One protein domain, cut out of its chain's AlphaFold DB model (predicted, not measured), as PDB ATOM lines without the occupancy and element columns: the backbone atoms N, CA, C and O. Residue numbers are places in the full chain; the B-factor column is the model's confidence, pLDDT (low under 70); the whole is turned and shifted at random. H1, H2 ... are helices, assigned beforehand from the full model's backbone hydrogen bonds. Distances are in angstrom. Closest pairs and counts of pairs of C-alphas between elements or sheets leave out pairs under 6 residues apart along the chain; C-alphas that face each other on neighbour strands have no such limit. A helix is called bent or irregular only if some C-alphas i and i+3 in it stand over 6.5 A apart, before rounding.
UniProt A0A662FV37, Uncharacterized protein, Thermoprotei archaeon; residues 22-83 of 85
ATOM      1  N   GLY A  22      28.654  43.243  29.449       84.75
ATOM      2  CA  GLY A  22      27.377  42.635  29.066       84.75
ATOM      3  C   GLY A  22      26.668  41.969  30.242       84.75
ATOM      4  O   GLY A  22      25.478  42.199  30.444       84.75
ATOM      5  N   VAL A  23      27.405  41.220  31.067       86.00
ATOM      6  CA  VAL A  23      26.876  40.617  32.298       86.00
ATOM      7  C   VAL A  23      26.406  41.695  33.268       86.00
ATOM      8  O   VAL A  23      25.286  41.605  33.754       86.00
ATOM      9  N   ILE A  24      27.206  42.734  33.521       85.31
ATOM     10  CA  ILE A  24      26.834  43.814  34.449       85.31
ATOM     11  C   ILE A  24      25.571  44.543  33.964       85.31
ATOM     12  O   ILE A  24      24.636  44.712  34.744       85.31
ATOM     13  N   CYS A  25      25.498  44.918  32.680       82.81
ATOM     14  CA  CYS A  25      24.306  45.549  32.103       82.81
ATOM     15  C   CYS A  25      23.073  44.640  32.174       82.81
ATOM     16  O   CYS A  25      21.979  45.117  32.473       82.81
ATOM     17  N   GLY A  26      23.247  43.340  31.913       82.94
ATOM     18  CA  GLY A  26      22.175  42.353  31.995       82.94
ATOM     19  C   GLY A  26      21.676  42.136  33.418       82.94
ATOM     20  O   GLY A  26      20.471  42.129  33.618       82.94
ATOM     21  N   VAL A  27      22.576  42.018  34.400       84.06
ATOM     22  CA  VAL A  27      22.244  41.829  35.826       84.06
ATOM     23  C   VAL A  27      21.551  43.051  36.413       84.06
ATOM     24  O   VAL A  27      20.633  42.905  37.209       84.06
ATOM     25  N   LEU A  28      21.972  44.255  36.023       83.19
ATOM     26  CA  LEU A  28      21.343  45.498  36.471       83.19
ATOM     27  C   LEU A  28      19.976  45.747  35.811       83.19
ATOM     28  O   LEU A  28      19.307  46.715  36.170       83.19
ATOM     29  N   GLY A  29      19.578  44.934  34.826       77.75
ATOM     30  CA  GLY A  29      18.308  45.103  34.122       77.75
ATOM     31  C   GLY A  29      18.229  46.403  33.326       77.75
ATOM     32  O   GLY A  29      17.135  46.885  33.039       77.75
ATOM     33  N   ILE A  30      19.372  47.008  32.989       79.19
ATOM     34  CA  ILE A  30      19.384  48.260  32.237       79.19
ATOM     35  C   ILE A  30      18.882  47.948  30.830       79.19
ATOM     36  O   ILE A  30      19.438  47.085  30.152       79.19
ATOM     37  N   THR A  31      17.845  48.655  30.383       79.62
ATOM     38  CA  THR A  31      17.228  48.477  29.063       79.62
ATOM     39  C   THR A  31      17.399  49.709  28.180       79.62
ATOM     40  O   THR A  31      17.646  50.827  28.644       79.62
ATOM     41  N   GLY A  32      17.290  49.501  26.866       74.44
ATOM     42  CA  GLY A  32      17.289  50.576  25.877       74.44
ATOM     43  C   GLY A  32      18.586  51.391  25.847       74.44
ATOM     44  O   GLY A  32      19.692  50.855  25.872       74.44
ATOM     45  N   ILE A  33      18.446  52.714  25.766       76.25
ATOM     46  CA  ILE A  33      19.552  53.650  25.499       76.25
ATOM     47  C   ILE A  33      20.542  53.719  26.675       76.25
ATOM     48  O   ILE A  33      21.736  53.941  26.466       76.25
ATOM     49  N   ALA A  34      20.081  53.478  27.905       76.75
ATOM     50  CA  ALA A  34      20.923  53.544  29.097       76.75
ATOM     51  C   ALA A  34      22.036  52.480  29.089       76.75
ATOM     52  O   ALA A  34      23.175  52.777  29.449       76.75
ATOM     53  N   GLY A  35      21.746  51.265  28.605       75.06
ATOM     54  CA  GLY A  35      22.754  50.204  28.498       75.06
ATOM     55  C   GLY A  35      23.768  50.484  27.390       75.06
ATOM     56  O   GLY A  35      24.959  50.215  27.551       75.06
ATOM     57  N   VAL A  36      23.317  51.120  26.302       75.81
ATOM     58  CA  VAL A  36      24.189  51.565  25.205       75.81
ATOM     59  C   VAL A  36      25.146  52.661  25.670       75.81
ATOM     60  O   VAL A  36      26.341  52.587  25.391       75.81
ATOM     61  N   LEU A  37      24.654  53.644  26.428       79.69
ATOM     62  CA  LEU A  37      25.491  54.705  26.994       79.69
ATOM     63  C   LEU A  37      26.578  54.143  27.913       79.69
ATOM     64  O   LEU A  37      27.730  54.566  27.822       79.69
ATOM     65  N   LEU A  38      26.245  53.153  28.744       75.81
ATOM     66  CA  LEU A  38      27.211  52.527  29.648       75.81
ATOM     67  C   LEU A  38      28.343  51.834  28.876       75.81
ATOM     68  O   LEU A  38      29.520  52.004  29.196       75.81
ATOM     69  N   ALA A  39      28.007  51.115  27.806       72.38
ATOM     70  CA  ALA A  39      28.999  50.447  26.974       72.38
ATOM     71  C   ALA A  39      29.896  51.419  26.203       72.38
ATOM     72  O   ALA A  39      31.093  51.163  26.069       72.38
ATOM     73  N   VAL A  40      29.354  52.553  25.747       78.50
ATOM     74  CA  VAL A  40      30.151  53.626  25.137       78.50
ATOM     75  C   VAL A  40      31.122  54.219  26.161       78.50
ATOM     76  O   VAL A  40      32.305  54.369  25.857       78.50
ATOM     77  N   VAL A  41      30.665  54.486  27.390       78.69
ATOM     78  CA  VAL A  41      31.516  55.015  28.470       78.69
ATOM     79  C   VAL A  41      32.657  54.059  28.813       78.69
ATOM     80  O   VAL A  41      33.777  54.519  29.009       78.69
ATOM     81  N   VAL A  42      32.417  52.744  28.833       75.75
ATOM     82  CA  VAL A  42      33.472  51.743  29.089       75.75
ATOM     83  C   VAL A  42      34.392  51.543  27.878       75.75
ATOM     84  O   VAL A  42      35.585  51.271  28.030       75.75
ATOM     85  N   TYR A  43      33.886  51.740  26.662       71.06
ATOM     86  CA  TYR A  43      34.686  51.626  25.447       71.06
ATOM     87  C   TYR A  43      35.705  52.770  25.283       71.06
ATOM     88  O   TYR A  43      36.826  52.542  24.827       71.06
ATOM     89  N   ILE A  44      35.363  53.995  25.700       75.12
ATOM     90  CA  ILE A  44      36.241  55.179  25.615       75.12
ATOM     91  C   ILE A  44      37.618  54.974  26.284       75.12
ATOM     92  O   ILE A  44      38.629  55.188  25.608       75.12
ATOM     93  N   PRO A  45      37.734  54.551  27.559       71.25
ATOM     94  CA  PRO A  45      39.032  54.325  28.193       71.25
ATOM     95  C   PRO A  45      39.817  53.204  27.505       71.25
ATOM     96  O   PRO A  45      41.039  53.300  27.381       71.25
ATOM     97  N   LEU A  46      39.130  52.189  26.973       69.00
ATOM     98  CA  LEU A  46      39.758  51.098  26.230       69.00
ATOM     99  C   LEU A  46      40.346  51.566  24.892       69.00
ATOM    100  O   LEU A  46      41.459  51.191  24.514       69.00
ATOM    101  N   HIS A  47      39.625  52.443  24.198       69.44
ATOM    102  CA  HIS A  47      40.090  53.091  22.980       69.44
ATOM    103  C   HIS A  47      41.278  54.031  23.255       69.44
ATOM    104  O   HIS A  47      42.256  54.040  22.506       69.44
ATOM    105  N   LEU A  48      41.249  54.779  24.367       69.44
ATOM    106  CA  LEU A  48      42.358  55.640  24.798       69.44
ATOM    107  C   LEU A  48      43.622  54.846  25.165       69.44
ATOM    108  O   LEU A  48      44.728  55.272  24.825       69.44
ATOM    109  N   LEU A  49      43.468  53.682  25.802       66.31
ATOM    110  CA  LEU A  49      44.564  52.747  26.075       66.31
ATOM    111  C   LEU A  49      45.194  52.230  24.774       66.31
ATOM    112  O   LEU A  49      46.412  52.301  24.622       66.31
ATOM    113  N   GLY A  50      44.380  51.810  23.798       62.00
ATOM    114  CA  GLY A  50      44.868  51.363  22.485       62.00
ATOM    115  C   GLY A  50      45.587  52.458  21.684       62.00
ATOM    116  O   GLY A  50      46.591  52.189  21.019       62.00
ATOM    117  N   LYS A  51      45.132  53.714  21.804       62.69
ATOM    118  CA  LYS A  51      45.764  54.880  21.165       62.69
ATOM    119  C   LYS A  51      47.166  55.163  21.721       62.69
ATOM    120  O   LYS A  51      48.054  55.515  20.949       62.69
ATOM    121  N   LYS A  52      47.400  54.965  23.027       59.06
ATOM    122  CA  LYS A  52      48.737  55.112  23.639       59.06
ATOM    123  C   LYS A  52      49.735  54.048  23.174       59.06
ATOM    124  O   LYS A  52      50.932  54.308  23.175       59.06
ATOM    125  N   THR A  53      49.264  52.874  22.759       56.56
ATOM    126  CA  THR A  53      50.130  51.758  22.341       56.56
ATOM    127  C   THR A  53      50.454  51.771  20.835       56.56
ATOM    128  O   THR A  53      51.098  50.847  20.350       56.56
ATOM    129  N   SER A  54      50.032  52.795  20.068       53.47
ATOM    130  CA  SER A  54      50.134  52.832  18.588       53.47
ATOM    131  C   SER A  54      49.561  51.572  17.916       53.47
ATOM    132  O   SER A  54      49.961  51.143  16.835       53.47
ATOM    133  N   LEU A  55      48.610  50.942  18.604       56.41
ATOM    134  CA  LEU A  55      48.020  49.657  18.263       56.41
ATOM    135  C   LEU A  55      46.535  49.890  17.982       56.41
ATOM    136  O   LEU A  55      45.642  49.270  18.551       56.41
ATOM    137  N   SER A  56      46.281  50.871  17.116       53.53
ATOM    138  CA  SER A  56      44.949  51.238  16.651       53.53
ATOM    139  C   SER A  56      44.481  50.236  15.595       53.53
ATOM    140  O   SER A  56      44.353  50.570  14.422       53.53
ATOM    141  N   SER A  57      44.259  48.988  16.006       58.91
ATOM    142  CA  SER A  57      43.507  48.026  15.201       58.91
ATOM    143  C   SER A  57      42.031  48.165  15.551       58.91
ATOM    144  O   SER A  57      41.631  47.960  16.700       58.91
ATOM    145  N   THR A  58      41.214  48.496  14.554       64.88
ATOM    146  CA  THR A  58      39.745  48.385  14.607       64.88
ATOM    147  C   THR A  58      39.300  46.916  14.705       64.88
ATOM    148  O   THR A  58      38.165  46.623  15.065       64.88
ATOM    149  N   GLU A  59      40.218  45.985  14.434       67.00
ATOM    150  CA  GLU A  59      40.052  44.538  14.593       67.00
ATOM    151  C   GLU A  59      39.654  44.193  16.041       67.00
ATOM    152  O   GLU A  59      40.306  44.620  16.998       67.00
ATOM    153  N   GLY A  60      38.557  43.453  16.225       70.38
ATOM    154  CA  GLY A  60      38.003  43.128  17.543       70.38
ATOM    155  C   GLY A  60      36.969  44.118  18.082       70.38
ATOM    156  O   GLY A  60      36.394  43.857  19.136       70.38
ATOM    157  N   LEU A  61      36.717  45.253  17.411       73.88
ATOM    158  CA  LEU A  61      35.650  46.174  17.819       73.88
ATOM    159  C   LEU A  61      34.268  45.572  17.566       73.88
ATOM    160  O   LEU A  61      33.397  45.623  18.431       73.88
ATOM    161  N   ILE A  62      34.067  45.003  16.379       81.38
ATOM    162  CA  ILE A  62      32.778  44.419  16.021       81.38
ATOM    163  C   ILE A  62      32.502  43.155  16.835       81.38
ATOM    164  O   ILE A  62      31.383  42.972  17.300       81.38
ATOM    165  N   GLU A  63      33.528  42.346  17.114       82.00
ATOM    166  CA  GLU A  63      33.406  41.205  18.019       82.00
ATOM    167  C   GLU A  63      33.118  41.639  19.455       82.00
ATOM    168  O   GLU A  63      32.281  41.020  20.103       82.00
ATOM    169  N   TYR A  64      33.739  42.722  19.942       81.88
ATOM    170  CA  TYR A  64      33.401  43.305  21.244       81.88
ATOM    171  C   TYR A  64      31.928  43.711  21.311       81.88
ATOM    172  O   TYR A  64      31.239  43.320  22.250       81.88
ATOM    173  N   ILE A  65      31.437  44.459  20.315       83.25
ATOM    174  CA  ILE A  65      30.041  44.918  20.269       83.25
ATOM    175  C   ILE A  65      29.091  43.719  20.200       83.25
ATOM    176  O   ILE A  65      28.111  43.676  20.942       83.25
ATOM    177  N   GLY A  66      29.399  42.737  19.350       86.06
ATOM    178  CA  GLY A  66      28.618  41.512  19.214       86.06
ATOM    179  C   GLY A  66      28.537  40.734  20.525       86.06
ATOM    180  O   GLY A  66      27.440  40.454  20.995       86.06
ATOM    181  N   LEU A  67      29.676  40.450  21.167       86.75
ATOM    182  CA  LEU A  67      29.711  39.733  22.447       86.75
ATOM    183  C   LEU A  67      29.020  40.496  23.569       86.75
ATOM    184  O   LEU A  67      28.294  39.886  24.353       86.75
ATOM    185  N   TRP A  68      29.238  41.807  23.650       86.75
ATOM    186  CA  TRP A  68      28.575  42.653  24.632       86.75
ATOM    187  C   TRP A  68      27.051  42.583  24.474       86.75
ATOM    188  O   TRP A  68      26.367  42.258  25.443       86.75
ATOM    189  N   LEU A  69      26.525  42.800  23.262       85.25
ATOM    190  CA  LEU A  69      25.088  42.732  22.982       85.25
ATOM    191  C   LEU A  69      24.519  41.332  23.232       85.25
ATOM    192  O   LEU A  69      23.496  41.201  23.898       85.25
ATOM    193  N   SER A  70      25.181  40.280  22.743       89.38
ATOM    194  CA  SER A  70      24.728  38.900  22.944       89.38
ATOM    195  C   SER A  70      24.676  38.529  24.423       89.38
ATOM    196  O   SER A  70      23.681  37.970  24.876       89.38
ATOM    197  N   THR A  71      25.717  38.869  25.186       88.06
ATOM    198  CA  THR A  71      25.790  38.563  26.622       88.06
ATOM    199  C   THR A  71      24.770  39.379  27.406       88.06
ATOM    200  O   THR A  71      24.079  38.830  28.258       88.06
ATOM    201  N   TRP A  72      24.620  40.666  27.088       85.38
ATOM    202  CA  TRP A  72      23.616  41.530  27.703       85.38
ATOM    203  C   TRP A  72      22.201  40.989  27.478       85.38
ATOM    204  O   TRP A  72      21.469  40.798  28.448       85.38
ATOM    205  N   CYS A  73      21.844  40.651  26.235       84.44
ATOM    206  CA  CYS A  73      20.544  40.065  25.909       84.44
ATOM    207  C   CYS A  73      20.325  38.712  26.594       84.44
ATOM    208  O   CYS A  73      19.243  38.476  27.130       84.44
ATOM    209  N   LEU A  74      21.332  37.830  26.600       87.56
ATOM    210  CA  LEU A  74      21.244  36.522  27.254       87.56
ATOM    211  C   LEU A  74      20.990  36.668  28.752       87.56
ATOM    212  O   LEU A  74      20.041  36.090  29.270       87.56
ATOM    213  N   VAL A  75      21.814  37.459  29.438       86.12
ATOM    214  CA  VAL A  75      21.724  37.649  30.888       86.12
ATOM    215  C   VAL A  75      20.416  38.339  31.261       86.12
ATOM    216  O   VAL A  75      19.738  37.886  32.177       86.12
ATOM    217  N   TYR A  76      20.017  39.371  30.516       83.25
ATOM    218  CA  TYR A  76      18.736  40.042  30.724       83.25
ATOM    219  C   TYR A  76      17.552  39.079  30.550       83.25
ATOM    220  O   TYR A  76      16.672  39.013  31.402       83.25
ATOM    221  N   THR A  77      17.546  38.283  29.477       83.62
ATOM    222  CA  THR A  77      16.472  37.311  29.214       83.62
ATOM    223  C   THR A  77      16.417  36.247  30.312       83.62
ATOM    224  O   THR A  77      15.342  35.941  30.822       83.62
ATOM    225  N   MET A  78      17.568  35.717  30.730       83.25
ATOM    226  CA  MET A  78      17.633  34.712  31.794       83.25
ATOM    227  C   MET A  78      17.162  35.263  33.142       83.25
ATOM    228  O   MET A  78      16.447  34.573  33.858       83.25
ATOM    229  N   LEU A  79      17.531  36.497  33.488       80.88
ATOM    230  CA  LEU A  79      17.214  37.072  34.796       80.88
ATOM    231  C   LEU A  79      15.821  37.685  34.883       80.88
ATOM    232  O   LEU A  79      15.209  37.584  35.939       80.88
ATOM    233  N   TYR A  80      15.317  38.305  33.819       75.19
ATOM    234  CA  TYR A  80      14.071  39.079  33.874       75.19
ATOM    235  C   TYR A  80      12.923  38.423  33.116       75.19
ATOM    236  O   TYR A  80      11.786  38.485  33.567       75.19
ATOM    237  N   VAL A  81      13.196  37.768  31.984       69.38
ATOM    238  CA  VAL A  81      12.138  37.110  31.199       69.38
ATOM    239  C   VAL A  81      11.834  35.718  31.749       69.38
ATOM    240  O   VAL A  81      10.670  35.337  31.825       69.38
ATOM    241  N   HIS A  82      12.851  34.957  32.164       62.66
ATOM    242  CA  HIS A  82      12.630  33.624  32.735       62.66
ATOM    243  C   HIS A  82      12.172  33.662  34.204       62.66
ATOM    244  O   HIS A  82      11.447  32.769  34.632       62.66
ATOM    245  N   SER A  83      12.542  34.699  34.964       59.00
ATOM    246  CA  SER A  83      12.201  34.798  36.395       59.00
ATOM    247  C   SER A  83      10.798  35.338  36.694       59.00
ATOM    248  O   SER A  83      10.453  35.422  37.867       59.00
TER     249      SER A  83
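What this domain is: This is residues 22 to 83 of the 85 residues of an uncharacterized protein of Thermoprotei archaeon (UniProt A0A662FV37). Two long helices, H2 and H3, run out and back as the two sides of a loose, stretched loop, with a gap between them and a link turning round at one end. Toward the other end the short H1 packs on H3, with its residue Cys 25 close to Gly 35 in the first part of H2. The printed part has 62 residues with three named helices, in the order H1, H2, H3, and no named strand; the class is all helix. The whole is loose, with a radius of gyration of the C-alphas of 13.4 A, and its outline is a rod spanning 46 by 18 by 15 A.

How they stand to each other: Start at the first printed residue, where H1 takes residues 22 to 27, and look across to H3, residues 61 to 81. H1 and H3 touch, with 24 pairs of C-alphas within 8 A; the closest C-alphas, those of Gly 22 and Trp 72, are 4.2 A apart. They run the same way at a shallow tilt of 16 degrees. Next comes H2, residues 33 to 52, which is close to H1 but not clearly touching it: the closest C-alphas, those of Cys 25 and Gly 35, are 6.1 A apart. H1 and H2 run opposite ways at a shallow tilt of 34 degrees, only just short of steep. H2 and H3 are near each other, their closest C-alphas 8.1 A apart, with 12 pairs within 10 A. In the backbones of H1 and H3 every O i to N i+4 pair is within hydrogen-bond range; in H2 it is 14 of 16.

Where its parts are: Find C-alpha 22 at (27.377, 42.635, 29.066); from there H1 runs to Val 27. Go on to C-alpha 33 at (19.552, 53.650, 25.499), where H2 begins; it runs 29.3 A to Lys 52, and x climbs to 48.737 at that C-alpha. H2 is neither bent nor irregular, but only just: C-alphas 42 and 45 are 6.2 A apart. H3 sets out from Leu 61 and runs 28.5 A to C-alpha 81 at (12.138, 37.110, 31.199). It too is neither bent nor irregular, but only just, with C-alphas 78 and 81 at 6.0 A.

The domain as a whole: The two C-alphas farthest apart are those of Ser 54 and Ser 83, at 45.6 A, while the first and last printed C-alphas are 18.6 A apart. The printed part has no cut. The link from H1 to H2 is tight, with 5 residues, and the link from H2 to H3 is short, with 8. The mean pLDDT of the printed part is 75.6; look in the B-factor column at residues 46 to 59 and 81 to 83 for the values under 70.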